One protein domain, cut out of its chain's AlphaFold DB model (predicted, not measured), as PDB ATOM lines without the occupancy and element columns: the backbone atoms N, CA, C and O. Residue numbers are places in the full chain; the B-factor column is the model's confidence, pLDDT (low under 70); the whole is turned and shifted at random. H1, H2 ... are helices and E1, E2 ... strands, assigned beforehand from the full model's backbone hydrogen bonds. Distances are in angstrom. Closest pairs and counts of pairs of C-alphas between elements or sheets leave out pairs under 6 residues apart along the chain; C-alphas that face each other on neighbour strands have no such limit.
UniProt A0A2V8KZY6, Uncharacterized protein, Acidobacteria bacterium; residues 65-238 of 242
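Overview. This is residues 65 to 238 of the 242 residues of an uncharacterized protein of Acidobacteria bacterium (UniProt A0A2V8KZY6). A twisted, parallel sheet of four strands, E1, E2, E5 and E6, is covered on one face by two helices, H1 and H4, which run along its strands; the short helix H5 is on the opposite face, beside the strands. H2 stands across the last residues of H1, and a small hairpin, E3 and E4, packs on the side of H4 away from the sheet. The printed part has 174 residues with six named helices and six named strands, in the order E1 H1 E2 E3 E4 H2 E5 H3 H4 E6 H5 H6; the large sheet has the order E1 E2 E5 E6. The class is mixed, helices and strands, with under half of the residues in named elements. The whole is compact, with a radius of gyration of the C-alphas of 15.5 A and spans of 53 by 39 by 27 A.

Along the chain. In the large sheet, E1 is residues 69 to 74, 16.7 A long from C-alpha 69 at (-37.433, 45.359, -44.430); E2 is 98 to 103, 16.4 A; E5 is 166 to 171, 16.5 A; E6 is 213 to 217, 12.4 A. H1 is residues 76 to 87, 16.3 A, and H4 is 194 to 208, 21.0 A, ending at C-alpha 208 at (-29.669, 61.241, -24.393). H2 is residues 154 to 163, 14.2 A. The short elements are E3, 114 to 117; E4, 122 to 125; H3, 185 to 188; H5, 224 to 228; and H6, 234 to 237, ending at C-alpha 237 at (-40.116, 40.971, -36.780).

Arrangement. E1 and E2 are parallel, with N 71 and O 99 2.8 A apart; so are E2 and E5, N 167 and O 100 2.8 A, and E5 and E6, N 170 and O 215 3.0 A. H1 lies over E1 and E2 at a height of 7.8 A; its closest C-alphas to E2 are Gly 78 and Val 102, 4.6 A. H4, on the same face, lies over E5 and E6 at 9.6 A. E1, H1, E2 and E5, H3 H4, E6 are strand-helix-strand units, two parallel neighbour strands with helices between, each with a right-handed crossover. H5 is on the opposite face, height 7.0 A, only just over none of the strands, with 2 of its C-alphas on E2; H6 only grazes the sheet with residues 236 to 237. H2 touches H1, about perpendicular at 74 degrees, closest C-alphas Met 86 and Leu 157, 5.0 A; H1 does so with residues 85 to 87 alone. In the antiparallel hairpin E3 and E4, N 115 and O 124 are 2.9 A apart; the closest C-alphas of E3 and H4 are Pro 116 and Ala 200, 6.4 A. H3 touches no helix and is not on the large sheet. Every O i to N i+4 pair is within hydrogen-bond range in H2, H4 and H5, and 7 of 8 in H1; H3 and H6 are too short for such a pair.

Size, cuts and confidence. The two C-alphas farthest apart, Asn 65 and Arg 130, are 53.4 A from each other. The printed part has no cut. The links E4 to H2, 28 residues, and E5 to H3, 13 residues, are long. Mean pLDDT of the printed part is 95.8; residue 119 is under 70.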
ATOM      1  N   ASN A  65     -43.542  43.261 -54.553       93.50
ATOM      2  CA  ASN A  65     -44.467  43.618 -53.478       93.50
ATOM      3  C   ASN A  65     -43.759  43.946 -52.155       93.50
ATOM      4  O   ASN A  65     -44.410  43.956 -51.113       93.50
ATOM      5  N   LEU A  66     -42.441  44.185 -52.159       94.81
ATOM      6  CA  LEU A  66     -41.715  44.521 -50.934       94.81
ATOM      7  C   LEU A  66     -42.201  45.867 -50.372       94.81
ATOM      8  O   LEU A  66     -42.165  46.887 -51.057       94.81
ATOM      9  N   LYS A  67     -42.668  45.859 -49.119       94.50
ATOM     10  CA  LYS A  67     -43.203  47.050 -48.433       94.50
ATOM     11  C   LYS A  67     -42.362  47.520 -47.257       94.50
ATOM     12  O   LYS A  67     -42.409  48.696 -46.925       94.50
ATOM     13  N   ALA A  68     -41.623  46.618 -46.624       95.75
ATOM     14  CA  ALA A  68     -40.766  46.916 -45.489       95.75
ATOM     15  C   ALA A  68     -39.660  45.864 -45.383       95.75
ATOM     16  O   ALA A  68     -39.830  44.725 -45.826       95.75
ATOM     17  N   ILE A  69     -38.546  46.245 -44.766       97.25
ATOM     18  CA  ILE A  69     -37.433  45.359 -44.430       97.25
ATOM     19  C   ILE A  69     -37.222  45.418 -42.916       97.25
ATOM     20  O   ILE A  69     -37.138  46.497 -42.335       97.25
ATOM     21  N   VAL A  70     -37.092  44.259 -42.274       98.19
ATOM     22  CA  VAL A  70     -36.604  44.168 -40.893       98.19
ATOM     23  C   VAL A  70     -35.227  43.520 -40.912       98.19
ATOM     24  O   VAL A  70     -35.072  42.388 -41.370       98.19
ATOM     25  N   VAL A  71     -34.228  44.251 -40.425       98.69
ATOM     26  CA  VAL A  71     -32.857  43.775 -40.252       98.69
ATOM     27  C   VAL A  71     -32.709  43.325 -38.803       98.69
ATOM     28  O   VAL A  71     -32.695  44.146 -37.890       98.69
ATOM     29  N   ALA A  72     -32.629  42.014 -38.584       98.56
ATOM     30  CA  ALA A  72     -32.580  41.421 -37.251       98.56
ATOM     31  C   ALA A  72     -31.295  40.617 -37.041       98.56
ATOM     32  O   ALA A  72     -30.830  39.929 -37.950       98.56
ATOM     33  N   GLY A  73     -30.744  40.667 -35.828       98.50
ATOM     34  CA  GLY A  73     -29.531  39.933 -35.483       98.50
ATOM     35  C   GLY A  73     -29.467  39.562 -34.006       98.50
ATOM     36  O   GLY A  73     -29.865  40.342 -33.145       98.50
ATOM     37  N   HIS A  74     -28.961  38.360 -33.716       98.50
ATOM     38  CA  HIS A  74     -28.763  37.840 -32.360       98.50
ATOM     39  C   HIS A  74     -27.270  37.697 -32.040       98.50
ATOM     40  O   HIS A  74     -26.497  37.291 -32.911       98.50
ATOM     41  N   SER A  75     -26.852  37.967 -30.800       97.81
ATOM     42  CA  SER A  75     -25.458  37.802 -30.356       97.81
ATOM     43  C   SER A  75     -24.480  38.637 -31.194       97.81
ATOM     44  O   SER A  75     -24.627  39.857 -31.269       97.81
ATOM     45  N   ALA A  76     -23.499  38.029 -31.868       96.88
ATOM     46  CA  ALA A  76     -22.645  38.717 -32.840       96.88
ATOM     47  C   ALA A  76     -23.452  39.407 -33.960       96.88
ATOM     48  O   ALA A  76     -23.103  40.508 -34.374       96.88
ATOM     49  N   GLY A  77     -24.578  38.825 -34.385       98.00
ATOM     50  CA  GLY A  77     -25.505  39.478 -35.310       98.00
ATOM     51  C   GLY A  77     -26.201  40.692 -34.690       98.00
ATOM     52  O   GLY A  77     -26.442  41.670 -35.379       98.00
ATOM     53  N   GLY A  78     -26.483  40.688 -33.384       98.44
ATOM     54  CA  GLY A  78     -27.016  41.872 -32.700       98.44
ATOM     55  C   GLY A  78     -26.000  43.015 -32.701       98.44
ATOM     56  O   GLY A  78     -26.356  44.163 -32.959       98.44
ATOM     57  N   GLN A  79     -24.720  42.681 -32.496       98.56
ATOM     58  CA  GLN A  79     -23.624  43.647 -32.586       98.56
ATOM     59  C   GLN A  79     -23.518  44.232 -33.999       98.56
ATOM     60  O   GLN A  79     -23.395  45.445 -34.155       98.56
ATOM     61  N   PHE A  80     -23.635  43.378 -35.023       98.62
ATOM     62  CA  PHE A  80     -23.707  43.809 -36.417       98.62
ATOM     63  C   PHE A  80     -24.843  44.810 -36.618       98.62
ATOM     64  O   PHE A  80     -24.603  45.908 -37.105       98.62
ATOM     65  N   VAL A  81     -26.069  44.462 -36.212       98.75
ATOM     66  CA  VAL A  81     -27.257  45.284 -36.479       98.75
ATOM     67  C   VAL A  81     -27.186  46.639 -35.782       98.75
ATOM     68  O   VAL A  81     -27.438  47.645 -36.437       98.75
ATOM     69  N   THR A  82     -26.786  46.703 -34.507       98.38
ATOM     70  CA  THR A  82     -26.703  47.990 -33.786       98.38
ATOM     71  C   THR A  82     -25.574  48.889 -34.292       98.38
ATOM     72  O   THR A  82     -25.665  50.107 -34.239       98.38
ATOM     73  N   ARG A  83     -24.502  48.324 -34.851       98.44
ATOM     74  CA  ARG A  83     -23.438  49.124 -35.478       98.44
ATOM     75  C   ARG A  83     -23.815  49.526 -36.900       98.44
ATOM     76  O   ARG A  83     -23.524  50.640 -37.329       98.44
ATOM     77  N   TYR A  84     -24.498  48.641 -37.617       98.75
ATOM     78  CA  TYR A  84     -24.978  48.890 -38.967       98.75
ATOM     79  C   TYR A  84     -26.074  49.955 -38.978       98.75
ATOM     80  O   TYR A  84     -26.015  50.854 -39.811       98.75
ATOM     81  N   GLU A  85     -27.031  49.936 -38.042       98.12
ATOM     82  CA  GLU A  85     -28.041  51.000 -37.930       98.12
ATOM     83  C   GLU A  85     -27.399  52.369 -37.697       98.12
ATOM     84  O   GLU A  85     -27.918  53.364 -38.185       98.12
ATOM     85  N   MET A  86     -26.256  52.432 -37.008       97.56
ATOM     86  CA  MET A  86     -25.526  53.681 -36.801       97.56
ATOM     87  C   MET A  86     -24.766  54.097 -38.056       97.56
ATOM     88  O   MET A  86     -24.767  55.271 -38.401       97.56
ATOM     89  N   ALA A  87     -24.093  53.159 -38.724       98.31
ATOM     90  CA  ALA A  87     -23.081  53.480 -39.728       98.31
ATOM     91  C   ALA A  87     -23.576  53.452 -41.176       98.31
ATOM     92  O   ALA A  87     -22.956  54.091 -42.028       98.31
ATOM     93  N   ASN A  88     -24.640  52.706 -41.491       98.44
ATOM     94  CA  ASN A  88     -25.025  52.515 -42.887       98.44
ATOM     95  C   ASN A  88     -25.502  53.806 -43.544       98.44
ATOM     96  O   ASN A  88     -26.153  54.636 -42.916       98.44
ATOM     97  N   GLN A  89     -25.200  53.951 -44.831       97.56
ATOM     98  CA  GLN A  89     -25.447  55.181 -45.590       97.56
ATOM     99  C   GLN A  89     -26.627  55.050 -46.554       97.56
ATOM    100  O   GLN A  89     -26.787  55.893 -47.450       97.56
ATOM    101  N   ILE A  90     -27.384  53.954 -46.443       97.81
ATOM    102  CA  ILE A  90     -28.395  53.560 -47.424       97.81
ATOM    103  C   ILE A  90     -29.817  53.567 -46.875       97.81
ATOM    104  O   ILE A  90     -30.739  53.590 -47.687       97.81
ATOM    105  N   HIS A  91     -30.008  53.601 -45.551       97.81
ATOM    106  CA  HIS A  91     -31.328  53.600 -44.912       97.81
ATOM    107  C   HIS A  91     -32.285  54.627 -45.534       97.81
ATOM    108  O   HIS A  91     -33.389  54.284 -45.942       97.81
ATOM    109  N   GLU A  92     -31.832  55.869 -45.696       95.75
ATOM    110  CA  GLU A  92     -32.632  56.966 -46.249       95.75
ATOM    111  C   GLU A  92     -32.695  56.939 -47.789       95.75
ATOM    112  O   GLU A  92     -33.493  57.653 -48.390       95.75
ATOM    113  N   LYS A  93     -31.855  56.126 -48.444       96.06
ATOM    114  CA  LYS A  93     -31.716  56.069 -49.911       96.06
ATOM    115  C   LYS A  93     -32.470  54.905 -50.549       96.06
ATOM    116  O   LYS A  93     -32.687  54.924 -51.755       96.06
ATOM    117  N   ILE A  94     -32.828  53.879 -49.776       93.38
ATOM    118  CA  ILE A  94     -33.335  52.619 -50.327       93.38
ATOM    119  C   ILE A  94     -34.808  52.673 -50.763       93.38
ATOM    120  O   ILE A  94     -35.276  51.782 -51.465       93.38
ATOM    121  N   GLY A  95     -35.547  53.709 -50.350       92.12
ATOM    122  CA  GLY A  95     -36.940  53.939 -50.753       92.12
ATOM    123  C   GLY A  95     -37.967  52.960 -50.168       92.12
ATOM    124  O   GLY A  95     -39.151  53.071 -50.476       92.12
ATOM    125  N   VAL A  96     -37.538  52.025 -49.314       94.62
ATOM    126  CA  VAL A  96     -38.386  51.085 -48.570       94.62
ATOM    127  C   VAL A  96     -38.097  51.257 -47.075       94.62
ATOM    128  O   VAL A  96     -36.924  51.277 -46.703       94.62
ATOM    129  N   PRO A  97     -39.119  51.367 -46.207       96.06
ATOM    130  CA  PRO A  97     -38.919  51.440 -44.763       96.06
ATOM    131  C   PRO A  97     -38.075  50.277 -44.224       96.06
ATOM    132  O   PRO A  97     -38.361  49.111 -44.511       96.06
ATOM    133  N   ILE A  98     -37.066  50.597 -43.410       97.50
ATOM    134  CA  ILE A  98     -36.220  49.619 -42.713       97.50
ATOM    135  C   ILE A  98     -36.411  49.785 -41.205       97.50
ATOM    136  O   ILE A  98     -36.366  50.910 -40.713       97.50
ATOM    137  N   ALA A  99     -36.559  48.682 -40.473       97.50
ATOM    138  CA  ALA A  99     -36.447  48.645 -39.016       97.50
ATOM    139  C   ALA A  99     -35.345  47.686 -38.558       97.50
ATOM    140  O   ALA A  99     -35.048  46.703 -39.242       97.50
ATOM    141  N   TYR A 100     -34.753  47.967 -37.399       98.62
ATOM    142  CA  TYR A 100     -33.640  47.203 -36.840       98.62
ATOM    143  C   TYR A 100     -34.059  46.494 -35.553       98.62
ATOM    144  O   TYR A 100     -34.687  47.088 -34.676       98.62
ATOM    145  N   VAL A 101     -33.710  45.214 -35.434       98.69
ATOM    146  CA  VAL A 101     -33.976  44.399 -34.241       98.69
ATOM    147  C   VAL A 101     -32.663  43.832 -33.718       98.69
ATOM    148  O   VAL A 101     -32.055  42.940 -34.316       98.69
ATOM    149  N   VAL A 102     -32.227  44.367 -32.583       98.81
ATOM    150  CA  VAL A 102     -30.941  44.075 -31.951       98.81
ATOM    151  C   VAL A 102     -31.184  43.135 -30.777       98.81
ATOM    152  O   VAL A 102     -31.739  43.557 -29.767       98.81
ATOM    153  N   ALA A 103     -30.785  41.865 -30.887       98.69
ATOM    154  CA  ALA A 103     -31.034  40.864 -29.850       98.69
ATOM    155  C   ALA A 103     -29.748  40.366 -29.177       98.69
ATOM    156  O   ALA A 103     -28.835  39.877 -29.845       98.69
ATOM    157  N   ASN A 104     -29.692  40.442 -27.845       98.56
ATOM    158  CA  ASN A 104     -28.612  39.888 -27.015       98.56
ATOM    159  C   ASN A 104     -27.170  40.141 -27.517       98.56
ATOM    160  O   ASN A 104     -26.354  39.212 -27.494       98.56
ATOM    161  N   PRO A 105     -26.794  41.328 -28.026       98.25
ATOM    162  CA  PRO A 105     -25.405  41.565 -28.381       98.25
ATOM    163  C   PRO A 105     -24.524  41.534 -27.135       98.25
ATOM    164  O   PRO A 105     -24.932  41.899 -26.032       98.25
ATOM    165  N   SER A 106     -23.281  41.094 -27.319       97.12
ATOM    166  CA  SER A 106     -22.324  41.087 -26.217       97.12
ATOM    167  C   SER A 106     -21.758  42.477 -25.930       97.12
ATOM    168  O   SER A 106     -21.229  42.677 -24.851       97.12
ATOM    169  N   SER A 107     -21.855  43.435 -26.845       97.75
ATOM    170  CA  SER A 107     -21.382  44.807 -26.651       97.75
ATOM    171  C   SER A 107     -22.096  45.759 -27.611       97.75
ATOM    172  O   SER A 107     -22.626  45.336 -28.639       97.75
ATOM    173  N   TYR A 108     -22.104  47.040 -27.260       98.31
ATOM    174  CA  TYR A 108     -22.710  48.139 -28.008       98.31
ATOM    175  C   TYR A 108     -21.671  49.235 -28.260       98.31
ATOM    176  O   TYR A 108     -20.685  49.321 -27.526       98.31
ATOM    177  N   ALA A 109     -21.890  50.063 -29.282       97.62
ATOM    178  CA  ALA A 109     -21.057  51.231 -29.558       97.62
ATOM    179  C   ALA A 109     -21.640  52.456 -28.838       97.62
ATOM    180  O   ALA A 109     -22.653  53.008 -29.266       97.62
ATOM    181  N   TYR A 110     -21.019  52.865 -27.731       98.06
ATOM    182  CA  TYR A 110     -21.420  54.068 -27.005       98.06
ATOM    183  C   TYR A 110     -20.970  55.325 -27.780       98.06
ATOM    184  O   TYR A 110     -19.805  55.422 -28.159       98.06
ATOM    185  N   PRO A 111     -21.862  56.293 -28.052       96.50
ATOM    186  CA  PRO A 111     -21.538  57.505 -28.810       96.50
ATOM    187  C   PRO A 111     -20.639  58.544 -28.114       96.50
ATOM    188  O   PRO A 111     -20.323  59.577 -28.724       96.50
ATOM    189  N   ASP A 112     -20.294  58.318 -26.847       96.06
ATOM    190  CA  ASP A 112     -19.411  59.149 -26.030       96.06
ATOM    191  C   ASP A 112     -18.688  58.299 -24.955       96.06
ATOM    192  O   ASP A 112     -19.027  57.120 -24.775       96.06
ATOM    193  N   PRO A 113     -17.716  58.876 -24.217       95.94
ATOM    194  CA  PRO A 113     -16.919  58.145 -23.230       95.94
ATOM    195  C   PRO A 113     -17.664  57.767 -21.935       95.94
ATOM    196  O   PRO A 113     -17.047  57.284 -20.977       95.94
ATOM    197  N   GLU A 114     -18.975  58.003 -21.829       96.50
ATOM    198  CA  GLU A 114     -19.723  57.595 -20.646       96.50
ATOM    199  C   GLU A 114     -20.058  56.109 -20.669       96.50
ATOM    200  O   GLU A 114     -20.371  55.512 -21.700       96.50
ATOM    201  N   ARG A 115     -20.022  55.494 -19.492       96.88
ATOM    202  CA  ARG A 115     -20.402  54.100 -19.289       96.88
ATOM    203  C   ARG A 115     -21.363  53.980 -18.104       96.88
ATOM    204  O   ARG A 115     -21.427  54.902 -17.283       96.88
ATOM    205  N   PRO A 116     -22.140  52.885 -18.029       95.38
ATOM    206  CA  PRO A 116     -23.048  52.651 -16.914       95.38
ATOM    207  C   PRO A 116     -22.285  52.614 -15.582       95.38
ATOM    208  O   PRO A 116     -21.249  51.959 -15.471       95.38
ATOM    209  N   ASP A 117     -22.803  53.307 -14.570       86.38
ATOM    210  CA  ASP A 117     -22.268  53.325 -13.206       86.38
ATOM    211  C   ASP A 117     -23.276  52.660 -12.252       86.38
ATOM    212  O   ASP A 117     -24.439  53.070 -12.173       86.38
ATOM    213  N   GLY A 118     -22.852  51.614 -11.534       77.75
ATOM    214  CA  GLY A 118     -23.710  50.854 -10.616       77.75
ATOM    215  C   GLY A 118     -24.845  50.091 -11.316       77.75
ATOM    216  O   GLY A 118     -24.601  49.310 -12.232       77.75
ATOM    217  N   ASP A 119     -26.094  50.317 -10.890       68.75
ATOM    218  CA  ASP A 119     -27.298  49.580 -11.329       68.75
ATOM    219  C   ASP A 119     -27.781  49.926 -12.758       68.75
ATOM    220  O   ASP A 119     -28.975  49.848 -13.058       68.75
ATOM    221  N   ASN A 120     -26.885  50.346 -13.657       71.38
ATOM    222  CA  ASN A 120     -27.182  50.677 -15.060       71.38
ATOM    223  C   ASN A 120     -28.215  51.798 -15.276       71.38
ATOM    224  O   ASN A 120     -28.862  51.874 -16.328       71.38
ATOM    225  N   LYS A 121     -28.400  52.659 -14.271       75.31
ATOM    226  CA  LYS A 121     -29.326  53.799 -14.334       75.31
ATOM    227  C   LYS A 121     -28.611  55.118 -14.564       75.31
ATOM    228  O   LYS A 121     -29.195  55.990 -15.184       75.31
ATOM    229  N   GLU A 122     -27.372  55.258 -14.115       87.69
ATOM    230  CA  GLU A 122     -26.585  56.480 -14.269       87.69
ATOM    231  C   GLU A 122     -25.424  56.249 -15.241       87.69
ATOM    232  O   GLU A 122     -24.879  55.148 -15.307       87.69
ATOM    233  N   PHE A 123     -25.051  57.290 -15.988       94.25
ATOM    234  CA  PHE A 123     -23.971  57.257 -16.977       94.25
ATOM    235  C   PHE A 123     -22.976  58.359 -16.655       94.25
ATOM    236  O   PHE A 123     -23.366  59.490 -16.362       94.25
ATOM    237  N   ARG A 124     -21.694  58.001 -16.603       94.19
ATOM    238  CA  ARG A 124     -20.600  58.906 -16.230       94.19
ATOM    239  C   ARG A 124     -19.344  58.510 -16.985       94.19
ATOM    240  O   ARG A 124     -19.254  57.387 -17.476       94.19
ATOM    241  N   ALA A 125     -18.358  59.405 -17.024       95.12
ATOM    242  CA  ALA A 125     -17.030  59.077 -17.536       95.12
ATOM    243  C   ALA A 125     -16.513  57.775 -16.900       95.12
ATOM    244  O   ALA A 125     -16.603  57.592 -15.678       95.12
ATOM    245  N   PHE A 126     -16.005  56.861 -17.729       95.12
ATOM    246  CA  PHE A 126     -15.643  55.526 -17.270       95.12
ATOM    247  C   PHE A 126     -14.509  55.567 -16.235       95.12
ATOM    248  O   PHE A 126     -13.397  56.016 -16.510       95.12
ATOM    249  N   ARG A 127     -14.791  55.077 -15.020       91.75
ATOM    250  CA  ARG A 127     -13.881  55.207 -13.867       91.75
ATOM    251  C   ARG A 127     -12.543  54.497 -14.071       91.75
ATOM    252  O   ARG A 127     -11.525  54.981 -13.587       91.75
ATOM    253  N   ASP A 128     -12.546  53.382 -14.798       93.94
ATOM    254  CA  ASP A 128     -11.359  52.554 -15.033       93.94
ATOM    255  C   ASP A 128     -10.697  52.822 -16.400       93.94
ATOM    256  O   ASP A 128      -9.925  52.013 -16.913       93.94
ATOM    257  N   ALA A 129     -10.961  53.990 -17.005       94.50
ATOM    258  CA  ALA A 129     -10.425  54.370 -18.318       94.50
ATOM    259  C   ALA A 129      -8.887  54.308 -18.408       94.50
ATOM    260  O   ALA A 129      -8.341  54.102 -19.488       94.50
ATOM    261  N   ARG A 130      -8.176  54.447 -17.280       95.31
ATOM    262  CA  ARG A 130      -6.706  54.342 -17.234       95.31
ATOM    263  C   ARG A 130      -6.192  52.915 -17.444       95.31
ATOM    264  O   ARG A 130      -5.135  52.757 -18.042       95.31
ATOM    265  N   ASN A 131      -6.919  51.903 -16.970       97.06
ATOM    266  CA  ASN A 131      -6.550  50.490 -17.139       97.06
ATOM    267  C   ASN A 131      -7.212  49.865 -18.376       97.06
ATOM    268  O   ASN A 131      -6.779  48.825 -18.865       97.06
ATOM    269  N   CYS A 132      -8.241  50.524 -18.904       97.19
ATOM    270  CA  CYS A 132      -9.043  50.073 -20.027       97.19
ATOM    271  C   CYS A 132      -8.981  51.058 -21.194       97.19
ATOM    272  O   CYS A 132     -10.001  51.562 -21.650       97.19
ATOM    273  N   THR A 133      -7.786  51.381 -21.671       96.81
ATOM    274  CA  THR A 133      -7.575  52.529 -22.570       96.81
ATOM    275  C   THR A 133      -8.301  52.439 -23.914       96.81
ATOM    276  O   THR A 133      -8.463  53.452 -24.579       96.81
ATOM    277  N   THR A 134      -8.771  51.256 -24.311       96.31
ATOM    278  CA  THR A 134      -9.482  51.014 -25.574       96.31
ATOM    279  C   THR A 134     -11.006  50.948 -25.427       96.31
ATOM    280  O   THR A 134     -11.690  50.613 -26.392       96.31
ATOM    281  N   TYR A 135     -11.558  51.253 -24.244       97.75
ATOM    282  CA  TYR A 135     -13.003  51.185 -23.976       97.75
ATOM    283  C   TYR A 135     -13.862  52.038 -24.903       97.75
ATOM    284  O   TYR A 135     -15.017  51.673 -25.140       97.75
ATOM    285  N   ASP A 136     -13.306  53.131 -25.425       97.81
ATOM    286  CA  ASP A 136     -13.995  54.046 -26.331       97.81
ATOM    287  C   ASP A 136     -13.579  53.903 -27.801       97.81
ATOM    288  O   ASP A 136     -14.128  54.573 -28.674       97.81
ATOM    289  N   ASN A 137     -12.688  52.956 -28.105       97.62
ATOM    290  CA  ASN A 137     -12.360  52.619 -29.483       97.62
ATOM    291  C   ASN A 137     -13.520  51.866 -30.139       97.62
ATOM    292  O   ASN A 137     -14.208  51.052 -29.510       97.62
ATOM    293  N   TRP A 138     -13.694  52.065 -31.440       97.44
ATOM    294  CA  TRP A 138     -14.562  51.232 -32.255       97.44
ATOM    295  C   TRP A 138     -14.127  49.762 -32.132       97.44
ATOM    296  O   TRP A 138     -12.935  49.463 -32.242       97.44
ATOM    297  N   PRO A 139     -15.057  48.827 -31.873       96.56
ATOM    298  CA  PRO A 139     -16.506  48.968 -32.026       96.56
ATOM    299  C   PRO A 139     -17.298  49.100 -30.701       96.56
ATOM    300  O   PRO A 139     -18.477  48.727 -30.653       96.56
ATOM    301  N   TYR A 140     -16.652  49.573 -29.628       98.00
ATOM    302  CA  TYR A 140     -17.236  49.783 -28.290       98.00
ATOM    303  C   TYR A 140     -17.567  51.250 -27.996       98.00
ATOM    304  O   TYR A 140     -18.506  51.527 -27.250       98.00
ATOM    305  N   GLY A 141     -16.814  52.167 -28.599       97.75
ATOM    306  CA  GLY A 141     -17.115  53.591 -28.682       97.75
ATOM    307  C   GLY A 141     -16.912  54.110 -30.103       97.75
ATOM    308  O   GLY A 141     -17.015  53.344 -31.066       97.75
ATOM    309  N   LEU A 142     -16.643  55.408 -30.247       97.88
ATOM    310  CA  LEU A 142     -16.517  56.079 -31.547       97.88
ATOM    311  C   LEU A 142     -15.081  56.425 -31.953       97.88
ATOM    312  O   LEU A 142     -14.880  56.839 -33.098       97.88
ATOM    313  N   GLU A 143     -14.096  56.243 -31.072       97.50
ATOM    314  CA  GLU A 143     -12.698  56.559 -31.360       97.50
ATOM    315  C   GLU A 143     -12.052  55.518 -32.285       97.50
ATOM    316  O   GLU A 143     -12.485  54.370 -32.375       97.50
ATOM    317  N   GLY A 144     -10.996  55.908 -33.001       95.81
ATOM    318  CA  GLY A 144     -10.191  54.968 -33.790       95.81
ATOM    319  C   GLY A 144     -10.948  54.227 -34.901       95.81
ATOM    320  O   GLY A 144     -10.501  53.160 -35.323       95.81
ATOM    321  N   ARG A 145     -12.087  54.759 -35.377       95.50
ATOM    322  CA  ARG A 145     -12.830  54.172 -36.502       95.50
ATOM    323  C   ARG A 145     -11.964  54.091 -37.752       95.50
ATOM    324  O   ARG A 145     -11.255  55.031 -38.107       95.50
ATOM    325  N   SER A 146     -12.111  52.987 -38.469       93.50
ATOM    326  CA  SER A 146     -11.530  52.755 -39.786       93.50
ATOM    327  C   SER A 146     -12.586  52.142 -40.718       93.50
ATOM    328  O   SER A 146     -13.732  51.890 -40.324       93.50
ATOM    329  N   GLY A 147     -12.229  51.965 -41.989       93.00
ATOM    330  CA  GLY A 147     -13.082  51.287 -42.963       93.00
ATOM    331  C   GLY A 147     -14.452  51.948 -43.147       93.00
ATOM    332  O   GLY A 147     -14.555  53.162 -43.339       93.00
ATOM    333  N   TYR A 148     -15.517  51.143 -43.118       97.06
ATOM    334  CA  TYR A 148     -16.870  51.583 -43.466       97.06
ATOM    335  C   TYR A 148     -17.382  52.660 -42.502       97.06
ATOM    336  O   TYR A 148     -17.957  53.665 -42.921       97.06
ATOM    337  N   SER A 149     -17.144  52.461 -41.204       95.56
ATOM    338  CA  SER A 149     -17.644  53.331 -40.135       95.56
ATOM    339  C   SER A 149     -16.935  54.696 -40.088       95.56
ATOM    340  O   SER A 149     -17.514  55.682 -39.630       95.56
ATOM    341  N   ALA A 150     -15.713  54.789 -40.623       96.44
ATOM    342  CA  ALA A 150     -14.950  56.036 -40.734       96.44
ATOM    343  C   ALA A 150     -15.439  56.967 -41.858       96.44
ATOM    344  O   ALA A 150     -15.025  58.122 -41.928       96.44
ATOM    345  N   ARG A 151     -16.334  56.496 -42.737       97.19
ATOM    346  CA  ARG A 151     -16.909  57.306 -43.827       97.19
ATOM    347  C   ARG A 151     -17.885  58.382 -43.332       97.19
ATOM    348  O   ARG A 151     -18.279  59.242 -44.114       97.19
ATOM    349  N   LEU A 152     -18.305  58.304 -42.069       97.69
ATOM    350  CA  LEU A 152     -19.241  59.225 -41.433       97.69
ATOM    351  C   LEU A 152     -18.607  59.883 -40.207       97.69
ATOM    352  O   LEU A 152     -17.790  59.273 -39.511       97.69
ATOM    353  N   SER A 153     -19.022  61.115 -39.917       98.19
ATOM    354  CA  SER A 153     -18.658  61.809 -38.683       98.19
ATOM    355  C   SER A 153     -19.387  61.228 -37.469       98.19
ATOM    356  O   SER A 153     -20.435  60.590 -37.594       98.19
ATOM    357  N   ASP A 154     -18.864  61.488 -36.271       98.12
ATOM    358  CA  ASP A 154     -19.497  61.059 -35.017       98.12
ATOM    359  C   ASP A 154     -20.920  61.601 -34.885       98.12
ATOM    360  O   ASP A 154     -21.830  60.882 -34.477       98.12
ATOM    361  N   ASP A 155     -21.135  62.850 -35.296       98.00
ATOM    362  CA  ASP A 155     -22.450  63.485 -35.251       98.00
ATOM    363  C   ASP A 155     -23.439  62.829 -36.212       98.00
ATOM    364  O   ASP A 155     -24.622  62.700 -35.890       98.00
ATOM    365  N   GLN A 156     -22.972  62.351 -37.370       98.25
ATOM    366  CA  GLN A 156     -23.809  61.559 -38.267       98.25
ATOM    367  C   GLN A 156     -24.187  60.222 -37.619       98.25
ATOM    368  O   GLN A 156     -25.358  59.847 -37.667       98.25
ATOM    369  N   LEU A 157     -23.250  59.519 -36.971       98.12
ATOM    370  CA  LEU A 157     -23.558  58.269 -36.261       98.12
ATOM    371  C   LEU A 157     -24.557  58.489 -35.117       98.12
ATOM    372  O   LEU A 157     -25.551  57.768 -35.033       98.12
ATOM    373  N   ARG A 158     -24.349  59.526 -34.293       97.56
ATOM    374  CA  ARG A 158     -25.274  59.933 -33.215       97.56
ATOM    375  C   ARG A 158     -26.667  60.236 -33.757       97.56
ATOM    376  O   ARG A 158     -27.658  59.738 -33.232       97.56
ATOM    377  N   LYS A 159     -26.747  61.021 -34.836       97.25
ATOM    378  CA  LYS A 159     -28.017  61.372 -35.480       97.25
ATOM    379  C   LYS A 159     -28.750  60.132 -35.986       97.25
ATOM    380  O   LYS A 159     -29.949  60.018 -35.765       97.25
ATOM    381  N   GLN A 160     -28.040  59.210 -36.631       97.75
ATOM    382  CA  GLN A 160     -28.629  57.981 -37.170       97.75
ATOM    383  C   GLN A 160     -29.116  57.046 -36.056       97.75
ATOM    384  O   GLN A 160     -30.235  56.547 -36.158       97.75
ATOM    385  N   LEU A 161     -28.349  56.884 -34.969       96.75
ATOM    386  CA  LEU A 161     -28.787  56.156 -33.767       96.75
ATOM    387  C   LEU A 161     -30.081  56.747 -33.179       96.75
ATOM    388  O   LEU A 161     -30.974  56.021 -32.745       96.75
ATOM    389  N   ALA A 162     -30.186  58.077 -33.179       95.62
ATOM    390  CA  ALA A 162     -31.332  58.799 -32.639       95.62
ATOM    391  C   ALA A 162     -32.567  58.790 -33.554       95.62
ATOM    392  O   ALA A 162     -33.676  58.984 -33.069       95.62
ATOM    393  N   SER A 163     -32.410  58.638 -34.872       95.38
ATOM    394  CA  SER A 163     -33.526  58.790 -35.818       95.38
ATOM    395  C   SER A 163     -34.052  57.480 -36.392       95.38
ATOM    396  O   SER A 163     -35.163  57.458 -36.923       95.38
ATOM    397  N   ARG A 164     -33.263  56.401 -36.355       96.50
ATOM    398  CA  ARG A 164     -33.619  55.136 -37.006       96.50
ATOM    399  C   ARG A 164     -34.432  54.235 -36.065       96.50
ATOM    400  O   ARG A 164     -34.157  54.199 -34.866       96.50
ATOM    401  N   PRO A 165     -35.447  53.520 -36.586       96.06
ATOM    402  CA  PRO A 165     -36.336  52.707 -35.763       96.06
ATOM    403  C   PRO A 165     -35.635  51.421 -35.314       96.06
ATOM    404  O   PRO A 165     -35.535  50.456 -36.079       96.06
ATOM    405  N   ALA A 166     -35.191  51.414 -34.058       97.12
ATOM    406  CA  ALA A 166     -34.510  50.298 -33.423       97.12
ATOM    407  C   ALA A 166     -35.385  49.667 -32.335       97.12
ATOM    408  O   ALA A 166     -36.113  50.339 -31.598       97.12
ATOM    409  N   THR A 167     -35.326  48.344 -32.218       98.19
ATOM    410  CA  THR A 167     -35.871  47.616 -31.071       98.19
ATOM    411  C   THR A 167     -34.798  46.721 -30.476       98.19
ATOM    412  O   THR A 167     -34.292  45.814 -31.138       98.19
ATOM    413  N   TYR A 168     -34.472  46.969 -29.211       98.44
ATOM    414  CA  TYR A 168     -33.532  46.178 -28.433       98.44
ATOM    415  C   TYR A 168     -34.284  45.058 -27.715       98.44
ATOM    416  O   TYR A 168     -35.197  45.306 -26.924       98.44
ATOM    417  N   LEU A 169     -33.899  43.818 -27.998       98.75
ATOM    418  CA  LEU A 169     -34.403  42.621 -27.340       98.75
ATOM    419  C   LEU A 169     -33.311  42.062 -26.428       98.75
ATOM    420  O   LEU A 169     -32.202  41.766 -26.878       98.75
ATOM    421  N   VAL A 170     -33.633  41.879 -25.153       98.25
ATOM    422  CA  VAL A 170     -32.724  41.269 -24.176       98.25
ATOM    423  C   VAL A 170     -33.405  40.085 -23.508       98.25
ATOM    424  O   VAL A 170     -34.531  40.198 -23.038       98.25
ATOM    425  N   GLY A 171     -32.757  38.926 -23.499       98.38
ATOM    426  CA  GLY A 171     -33.274  37.739 -22.830       98.38
ATOM    427  C   GLY A 171     -33.190  37.897 -21.316       98.38
ATOM    428  O   GLY A 171     -32.121  38.210 -20.791       98.38
ATOM    429  N   GLU A 172     -34.295  37.653 -20.611       98.38
ATOM    430  CA  GLU A 172     -34.363  37.702 -19.142       98.38
ATOM    431  C   GLU A 172     -33.307  36.810 -18.465       98.38
ATOM    432  O   GLU A 172     -32.791  37.143 -17.401       98.38
ATOM    433  N   LEU A 173     -32.951  35.691 -19.099       98.00
ATOM    434  CA  LEU A 173     -32.002  34.709 -18.574       98.00
ATOM    435  C   LEU A 173     -30.600  34.821 -19.202       98.00
ATOM    436  O   LEU A 173     -29.747  33.975 -18.938       98.00
ATOM    437  N   ASP A 174     -30.319  35.834 -20.037       98.06
ATOM    438  CA  ASP A 174     -28.981  36.063 -20.624       98.06
ATOM    439  C   ASP A 174     -28.063  36.808 -19.635       98.06
ATOM    440  O   ASP A 174     -27.548  37.906 -19.879       98.06
ATOM    441  N   THR A 175     -27.923  36.203 -18.454       97.12
ATOM    442  CA  THR A 175     -27.270  36.769 -17.268       97.12
ATOM    443  C   THR A 175     -25.914  36.138 -16.964       97.12
ATOM    444  O   THR A 175     -25.197  36.624 -16.089       97.12
ATOM    445  N   LEU A 176     -25.537  35.087 -17.699       94.31
ATOM    446  CA  LEU A 176     -24.292  34.344 -17.515       94.31
ATOM    447  C   LEU A 176     -23.291  34.635 -18.649       94.31
ATOM    448  O   LEU A 176     -23.698  34.725 -19.811       94.31
ATOM    449  N   PRO A 177     -21.979  34.720 -18.356       90.75
ATOM    450  CA  PRO A 177     -20.936  34.984 -19.349       90.75
ATOM    451  C   PRO A 177     -20.593  33.723 -20.167       90.75
ATOM    452  O   PRO A 177     -19.473  33.219 -20.140       90.75
ATOM    453  N   LEU A 178     -21.580  33.179 -20.881       89.88
ATOM    454  CA  LEU A 178     -21.471  31.945 -21.663       89.88
ATOM    455  C   LEU A 178     -21.625  32.208 -23.169       89.88
ATOM    456  O   LEU A 178     -22.141  33.248 -23.591       89.88
ATOM    457  N   ALA A 179     -21.218  31.218 -23.973       84.75
ATOM    458  CA  ALA A 179     -21.445  31.142 -25.420       84.75
ATOM    459  C   ALA A 179     -20.967  32.387 -26.196       84.75
ATOM    460  O   ALA A 179     -21.771  33.209 -26.630       84.75
ATOM    461  N   GLY A 180     -19.649  32.542 -26.363       86.44
ATOM    462  CA  GLY A 180     -19.069  33.671 -27.110       86.44
ATOM    463  C   GLY A 180     -19.272  35.019 -26.414       86.44
ATOM    464  O   GLY A 180     -19.533  36.031 -27.065       86.44
ATOM    465  N   PHE A 181     -19.251  35.019 -25.079       95.25
ATOM    466  CA  PHE A 181     -19.359  36.234 -24.282       95.25
ATOM    467  C   PHE A 181     -18.074  37.049 -24.378       95.25
ATOM    468  O   PHE A 181     -16.979  36.540 -24.166       95.25
ATOM    469  N   ASP A 182     -18.230  38.329 -24.685       95.44
ATOM    470  CA  ASP A 182     -17.136  39.283 -24.738       95.44
ATOM    471  C   ASP A 182     -16.764  39.736 -23.321       95.44
ATOM    472  O   ASP A 182     -17.420  40.599 -22.723       95.44
ATOM    473  N   SER A 183     -15.729  39.100 -22.774       95.75
ATOM    474  CA  SER A 183     -15.147  39.403 -21.466       95.75
ATOM    475  C   SER A 183     -13.990  40.399 -21.544       95.75
ATOM    476  O   SER A 183     -13.271  40.576 -20.560       95.75
ATOM    477  N   SER A 184     -13.765  41.029 -22.703       95.75
ATOM    478  CA  SER A 184     -12.745  42.064 -22.822       95.75
ATOM    479  C   SER A 184     -13.104  43.260 -21.938       95.75
ATOM    480  O   SER A 184     -14.278  43.572 -21.726       95.75
ATOM    481  N   CYS A 185     -12.089  43.959 -21.432       96.81
ATOM    482  CA  CYS A 185     -12.293  45.174 -20.651       96.81
ATOM    483  C   CYS A 185     -13.272  46.189 -21.289       96.81
ATOM    484  O   CYS A 185     -14.208  46.602 -20.598       96.81
ATOM    485  N   PRO A 186     -13.152  46.559 -22.585       97.12
ATOM    486  CA  PRO A 186     -14.060  47.530 -23.199       97.12
ATOM    487  C   PRO A 186     -15.528  47.064 -23.209       97.12
ATOM    488  O   PRO A 186     -16.441  47.878 -23.072       97.12
ATOM    489  N   ALA A 187     -15.778  45.753 -23.307       97.12
ATOM    490  CA  ALA A 187     -17.119  45.186 -23.210       97.12
ATOM    491  C   ALA A 187     -17.615  45.112 -21.756       97.12
ATOM    492  O   ALA A 187     -18.778  45.410 -21.478       97.12
ATOM    493  N   MET A 188     -16.738  44.750 -20.814       96.69
ATOM    494  CA  MET A 188     -17.045  44.702 -19.379       96.69
ATOM    495  C   MET A 188     -17.357  46.084 -18.797       96.69
ATOM    496  O   MET A 188     -18.180  46.175 -17.888       96.69
ATOM    497  N   ALA A 189     -16.806  47.155 -19.377       96.94
ATOM    498  CA  ALA A 189     -17.173  48.533 -19.055       96.94
ATOM    499  C   ALA A 189     -18.674  48.828 -19.254       96.94
ATOM    500  O   ALA A 189     -19.182  49.805 -18.718       96.94
ATOM    501  N   GLN A 190     -19.395  47.997 -20.016       97.25
ATOM    502  CA  GLN A 190     -20.816  48.177 -20.329       97.25
ATOM    503  C   GLN A 190     -21.751  47.376 -19.404       97.25
ATOM    504  O   GLN A 190     -22.968  47.504 -19.519       97.25
ATOM    505  N   GLY A 191     -21.212  46.511 -18.535       95.56
ATOM    506  CA  GLY A 191     -21.989  45.676 -17.613       95.56
ATOM    507  C   GLY A 191     -21.532  44.214 -17.551       95.56
ATOM    508  O   GLY A 191     -20.799  43.717 -18.413       95.56
ATOM    509  N   ALA A 192     -22.002  43.500 -16.524       94.50
ATOM    510  CA  ALA A 192     -21.539  42.149 -16.185       94.50
ATOM    511  C   ALA A 192     -22.077  41.029 -17.096       94.50
ATOM    512  O   ALA A 192     -21.472  39.964 -17.181       94.50
ATOM    513  N   ASN A 193     -23.208  41.246 -17.768       96.31
ATOM    514  CA  ASN A 193     -23.846  40.265 -18.649       96.31
ATOM    515  C   ASN A 193     -24.645  40.955 -19.766       96.31
ATOM    516  O   ASN A 193     -24.791  42.178 -19.764       96.31
ATOM    517  N   ARG A 194     -25.139  40.189 -20.747       97.88
ATOM    518  CA  ARG A 194     -25.785  40.759 -21.943       97.88
ATOM    519  C   ARG A 194     -27.116  41.435 -21.628       97.88
ATOM    520  O   ARG A 194     -27.393  42.486 -22.208       97.88
ATOM    521  N   LEU A 195     -27.886  40.891 -20.680       97.62
ATOM    522  CA  LEU A 195     -29.100  41.533 -20.171       97.62
ATOM    523  C   LEU A 195     -28.794  42.937 -19.627       97.62
ATOM    524  O   LEU A 195     -29.364  43.919 -20.103       97.62
ATOM    525  N   ALA A 196     -27.848  43.032 -18.690       96.81
ATOM    526  CA  ALA A 196     -27.423  44.290 -18.085       96.81
ATOM    527  C   ALA A 196     -26.908  45.279 -19.139       96.81
ATOM    528  O   ALA A 196     -27.344  46.427 -19.160       96.81
ATOM    529  N   ARG A 197     -26.049  44.821 -20.063       97.75
ATOM    530  CA  ARG A 197     -25.493  45.652 -21.145       97.75
ATOM    531  C   ARG A 197     -26.582  46.240 -22.037       97.75
ATOM    532  O   ARG A 197     -26.537  47.426 -22.348       97.75
ATOM    533  N   GLY A 198     -27.563  45.432 -22.444       97.50
ATOM    534  CA  GLY A 198     -28.633  45.900 -23.327       97.50
ATOM    535  C   GLY A 198     -29.642  46.814 -22.649       97.50
ATOM    536  O   GLY A 198     -30.045  47.811 -23.243       97.50
ATOM    537  N   GLN A 199     -29.990  46.540 -21.389       97.06
ATOM    538  CA  GLN A 199     -30.798  47.469 -20.596       97.06
ATOM    539  C   GLN A 199     -30.070  48.803 -20.404       97.06
ATOM    540  O   GLN A 199     -30.670  49.858 -20.601       97.06
ATOM    541  N   ALA A 200     -28.774  48.765 -20.078       97.12
ATOM    542  CA  ALA A 200     -27.967  49.963 -19.901       97.12
ATOM    543  C   ALA A 200     -27.879  50.786 -21.194       97.12
ATOM    544  O   ALA A 200     -28.154  51.981 -21.175       97.12
ATOM    545  N   PHE A 201     -27.576  50.151 -22.328       97.56
ATOM    546  CA  PHE A 201     -27.467  50.857 -23.603       97.56
ATOM    547  C   PHE A 201     -28.802  51.468 -24.047       97.56
ATOM    548  O   PHE A 201     -28.855  52.642 -24.400       97.56
ATOM    549  N   ALA A 202     -29.908  50.723 -23.958       95.56
ATOM    550  CA  ALA A 202     -31.222  51.268 -24.297       95.56
ATOM    551  C   ALA A 202     -31.625  52.428 -23.365       95.56
ATOM    552  O   ALA A 202     -32.145  53.440 -23.832       95.56
ATOM    553  N   ASN A 203     -31.334  52.330 -22.062       94.56
ATOM    554  CA  ASN A 203     -31.556  53.428 -21.116       94.56
ATOM    555  C   ASN A 203     -30.701  54.659 -21.448       94.56
ATOM    556  O   ASN A 203     -31.200  55.781 -21.368       94.56
ATOM    557  N   TYR A 204     -29.440  54.456 -21.837       95.88
ATOM    558  CA  TYR A 204     -28.552  55.523 -22.293       95.88
ATOM    559  C   TYR A 204     -29.139  56.238 -23.517       95.88
ATOM    560  O   TYR A 204     -29.285  57.462 -23.503       95.88
ATOM    561  N   VAL A 205     -29.550  55.477 -24.541       95.19
ATOM    562  CA  VAL A 205     -30.115  56.047 -25.771       95.19
ATOM    563  C   VAL A 205     -31.402  56.822 -25.478       95.19
ATOM    564  O   VAL A 205     -31.546  57.955 -25.938       95.19
ATOM    565  N   ASN A 206     -32.281  56.265 -24.641       93.38
ATOM    566  CA  ASN A 206     -33.539  56.901 -24.242       93.38
ATOM    567  C   ASN A 206     -33.336  58.202 -23.462       93.38
ATOM    568  O   ASN A 206     -34.121  59.135 -23.612       93.38
ATOM    569  N   ARG A 207     -32.289  58.282 -22.633       92.12
ATOM    570  CA  ARG A 207     -31.979  59.491 -21.858       92.12
ATOM    571  C   ARG A 207     -31.352  60.595 -22.706       92.12
ATOM    572  O   ARG A 207     -31.645  61.762 -22.464       92.12
ATOM    573  N   LYS A 208     -30.464  60.250 -23.645       92.06
ATOM    574  CA  LYS A 208     -29.669  61.241 -24.393       92.06
ATOM    575  C   LYS A 208     -30.236  61.627 -25.753       92.06
ATOM    576  O   LYS A 208     -29.924  62.709 -26.242       92.06
ATOM    577  N   TYR A 209     -31.017  60.749 -26.374       91.19
ATOM    578  CA  TYR A 209     -31.416  60.895 -27.769       91.19
ATOM    579  C   TYR A 209     -32.928  60.774 -27.940       91.19
ATOM    580  O   TYR A 209     -33.641  61.771 -27.882       91.19
ATOM    581  N   THR A 210     -33.418  59.560 -28.172       88.94
ATOM    582  CA  THR A 210     -34.823  59.285 -28.461       88.94
ATOM    583  C   THR A 210     -35.268  58.045 -27.718       88.94
ATOM    584  O   THR A 210     -34.462  57.155 -27.446       88.94
ATOM    585  N   GLN A 211     -36.570  57.951 -27.468       88.44
ATOM    586  CA  GLN A 211     -37.181  56.759 -26.908       88.44
ATOM    587  C   GLN A 211     -37.161  55.617 -27.941       88.44
ATOM    588  O   GLN A 211     -38.053  55.495 -28.780       88.44
ATOM    589  N   GLN A 212     -36.152  54.757 -27.853       88.81
ATOM    590  CA  GLN A 212     -36.084  53.472 -28.535       88.81
ATOM    591  C   GLN A 212     -36.843  52.396 -27.744       88.81
ATOM    592  O   GLN A 212     -37.024  52.472 -26.521       88.81
ATOM    593  N   LYS A 213     -37.307  51.360 -28.450       95.00
ATOM    594  CA  LYS A 213     -38.035  50.248 -27.826       95.00
ATOM    595  C   LYS A 213     -37.052  49.275 -27.180       95.00
ATOM    596  O   LYS A 213     -36.146  48.782 -27.844       95.00
ATOM    597  N   LEU A 214     -37.281  48.952 -25.911       96.44
ATOM    598  CA  LEU A 214     -36.598  47.883 -25.186       96.44
ATOM    599  C   LEU A 214     -37.631  46.837 -24.764       96.44
ATOM    600  O   LEU A 214     -38.645  47.185 -24.160       96.44
ATOM    601  N   MET A 215     -37.359  45.567 -25.046       97.81
ATOM    602  CA  MET A 215     -38.163  44.440 -24.585       97.81
ATOM    603  C   MET A 215     -37.266  43.417 -23.894       97.81
ATOM    604  O   MET A 215     -36.344  42.868 -24.500       97.81
ATOM    605  N   VAL A 216     -37.571  43.143 -22.626       98.31
ATOM    606  CA  VAL A 216     -37.042  41.970 -21.929       98.31
ATOM    607  C   VAL A 216     -37.894  40.777 -22.343       98.31
ATOM    608  O   VAL A 216     -39.099  40.774 -22.101       98.31
ATOM    609  N   VAL A 217     -37.293  39.791 -23.003       98.44
ATOM    610  CA  VAL A 217     -37.990  38.591 -23.467       98.44
ATOM    611  C   VAL A 217     -37.983  37.565 -22.330       98.44
ATOM    612  O   VAL A 217     -36.905  37.063 -21.985       98.44
ATOM    613  N   PRO A 218     -39.150  37.264 -21.728       97.81
ATOM    614  CA  PRO A 218     -39.222  36.421 -20.542       97.81
ATOM    615  C   PRO A 218     -38.774  34.993 -20.853       97.81
ATOM    616  O   PRO A 218     -39.019  34.481 -21.948       97.81
ATOM    617  N   LEU A 219     -38.127  34.351 -19.879       97.00
ATOM    618  CA  LEU A 219     -37.673  32.952 -19.928       97.00
ATOM    619  C   LEU A 219     -36.681  32.605 -21.059       97.00
ATOM    620  O   LEU A 219     -36.319  31.439 -21.224       97.00
ATOM    621  N   CYS A 220     -36.198  33.590 -21.820       98.00
ATOM    622  CA  CYS A 220     -35.179  33.390 -22.847       98.00
ATOM    623  C   CYS A 220     -33.792  33.793 -22.343       98.00
ATOM    624  O   CYS A 220     -33.610  34.865 -21.774       98.00
ATOM    625  N   GLY A 221     -32.796  32.939 -22.591       97.19
ATOM    626  CA  GLY A 221     -31.376  33.251 -22.403       97.19
ATOM    627  C   GLY A 221     -30.683  33.605 -23.720       97.19
ATOM    628  O   GLY A 221     -31.297  34.158 -24.634       97.19
ATOM    629  N   HIS A 222     -29.414  33.211 -23.859       97.88
ATOM    630  CA  HIS A 222     -28.617  33.418 -25.075       97.88
ATOM    631  C   HIS A 222     -28.988  32.453 -26.225       97.88
ATOM    632  O   HIS A 222     -28.159  31.686 -26.716       97.88
ATOM    633  N   ASN A 223     -30.260  32.438 -26.636       97.38
ATOM    634  CA  ASN A 223     -30.799  31.498 -27.617       97.38
ATOM    635  C   ASN A 223     -31.610  32.221 -28.702       97.38
ATOM    636  O   ASN A 223     -32.716  32.696 -28.448       97.38
ATOM    637  N   ALA A 224     -31.091  32.242 -29.933       96.25
ATOM    638  CA  ALA A 224     -31.712  32.956 -31.052       96.25
ATOM    639  C   ALA A 224     -33.134  32.471 -31.372       96.25
ATOM    640  O   ALA A 224     -34.003  33.285 -31.679       96.25
ATOM    641  N   ARG A 225     -33.389  31.155 -31.279       96.81
ATOM    642  CA  ARG A 225     -34.723  30.595 -31.524       96.81
ATOM    643  C   ARG A 225     -35.706  31.125 -30.488       96.81
ATOM    644  O   ARG A 225     -36.717  31.687 -30.877       96.81
ATOM    645  N   CYS A 226     -35.369  31.018 -29.201       97.69
ATOM    646  CA  CYS A 226     -36.193  31.561 -28.123       97.69
ATOM    647  C   CYS A 226     -36.477  33.048 -28.355       97.69
ATOM    648  O   CYS A 226     -37.636  33.439 -28.417       97.69
ATOM    649  N   MET A 227     -35.436  33.850 -28.598       98.25
ATOM    650  CA  MET A 227     -35.564  35.300 -28.763       98.25
ATOM    651  C   MET A 227     -36.463  35.719 -29.930       98.25
ATOM    652  O   MET A 227     -37.166  36.715 -29.807       98.25
ATOM    653  N   PHE A 228     -36.451  34.997 -31.055       97.69
ATOM    654  CA  PHE A 228     -37.156  35.415 -32.273       97.69
ATOM    655  C   PHE A 228     -38.489  34.717 -32.531       97.69
ATOM    656  O   PHE A 228     -39.207  35.120 -33.445       97.69
ATOM    657  N   THR A 229     -38.850  33.693 -31.754       96.62
ATOM    658  CA  THR A 229     -40.103  32.950 -31.965       96.62
ATOM    659  C   THR A 229     -41.115  33.098 -30.831       96.62
ATOM    660  O   THR A 229     -42.071  32.329 -30.792       96.62
ATOM    661  N   THR A 230     -40.935  34.045 -29.903       96.38
ATOM    662  CA  THR A 230     -41.969  34.339 -28.896       96.38
ATOM    663  C   THR A 230     -43.130  35.124 -29.505       96.38
ATOM    664  O   THR A 230     -42.944  35.940 -30.411       96.38
ATOM    665  N   GLU A 231     -44.335  34.934 -28.967       95.75
ATOM    666  CA  GLU A 231     -45.541  35.647 -29.419       95.75
ATOM    667  C   GLU A 231     -45.401  37.172 -29.332       95.75
ATOM    668  O   GLU A 231     -45.948  37.894 -30.161       95.75
ATOM    669  N   GLN A 232     -44.630  37.666 -28.359       95.38
ATOM    670  CA  GLN A 232     -44.403  39.098 -28.154       95.38
ATOM    671  C   GLN A 232     -43.424  39.692 -29.181       95.38
ATOM    672  O   GLN A 232     -43.539  40.869 -29.523       95.38
ATOM    673  N   VAL A 233     -42.482  38.891 -29.697       97.12
ATOM    674  CA  VAL A 233     -41.451  39.348 -30.647       97.12
ATOM    675  C   VAL A 233     -41.891  39.199 -32.103       97.12
ATOM    676  O   VAL A 233     -41.508  40.019 -32.941       97.12
ATOM    677  N   LEU A 234     -42.729  38.212 -32.430       96.25
ATOM    678  CA  LEU A 234     -43.189  37.993 -33.809       96.25
ATOM    679  C   LEU A 234     -43.797  39.249 -34.471       96.25
ATOM    680  O   LEU A 234     -43.415  39.536 -35.605       96.25
ATOM    681  N   PRO A 235     -44.646  40.060 -33.804       95.94
ATOM    682  CA  PRO A 235     -45.164  41.302 -34.386       95.94
ATOM    683  C   PRO A 235     -44.104  42.384 -34.635       95.94
ATOM    684  O   PRO A 235     -44.344  43.295 -35.425       95.94
ATOM    685  N   ILE A 236     -42.948  42.313 -33.963       95.94
ATOM    686  CA  ILE A 236     -41.815  43.231 -34.166       95.94
ATOM    687  C   ILE A 236     -41.037  42.822 -35.422       95.94
ATOM    688  O   ILE A 236     -40.663  43.676 -36.223       95.94
ATOM    689  N   LEU A 237     -40.817  41.517 -35.611       96.38
ATOM    690  CA  LEU A 237     -40.116  40.971 -36.780       96.38
ATOM    691  C   LEU A 237     -40.970  40.985 -38.052       96.38
ATOM    692  O   LEU A 237     -40.445  41.138 -39.153       96.38
ATOM    693  N   PHE A 238     -42.283  40.826 -37.896       94.88
ATOM    694  CA  PHE A 238     -43.259  40.772 -38.980       94.88
ATOM    695  C   PHE A 238     -44.377  41.788 -38.721       94.88
ATOM    696  O   PHE A 238     -45.509  41.404 -38.406       94.88
TER     697      PHE A 238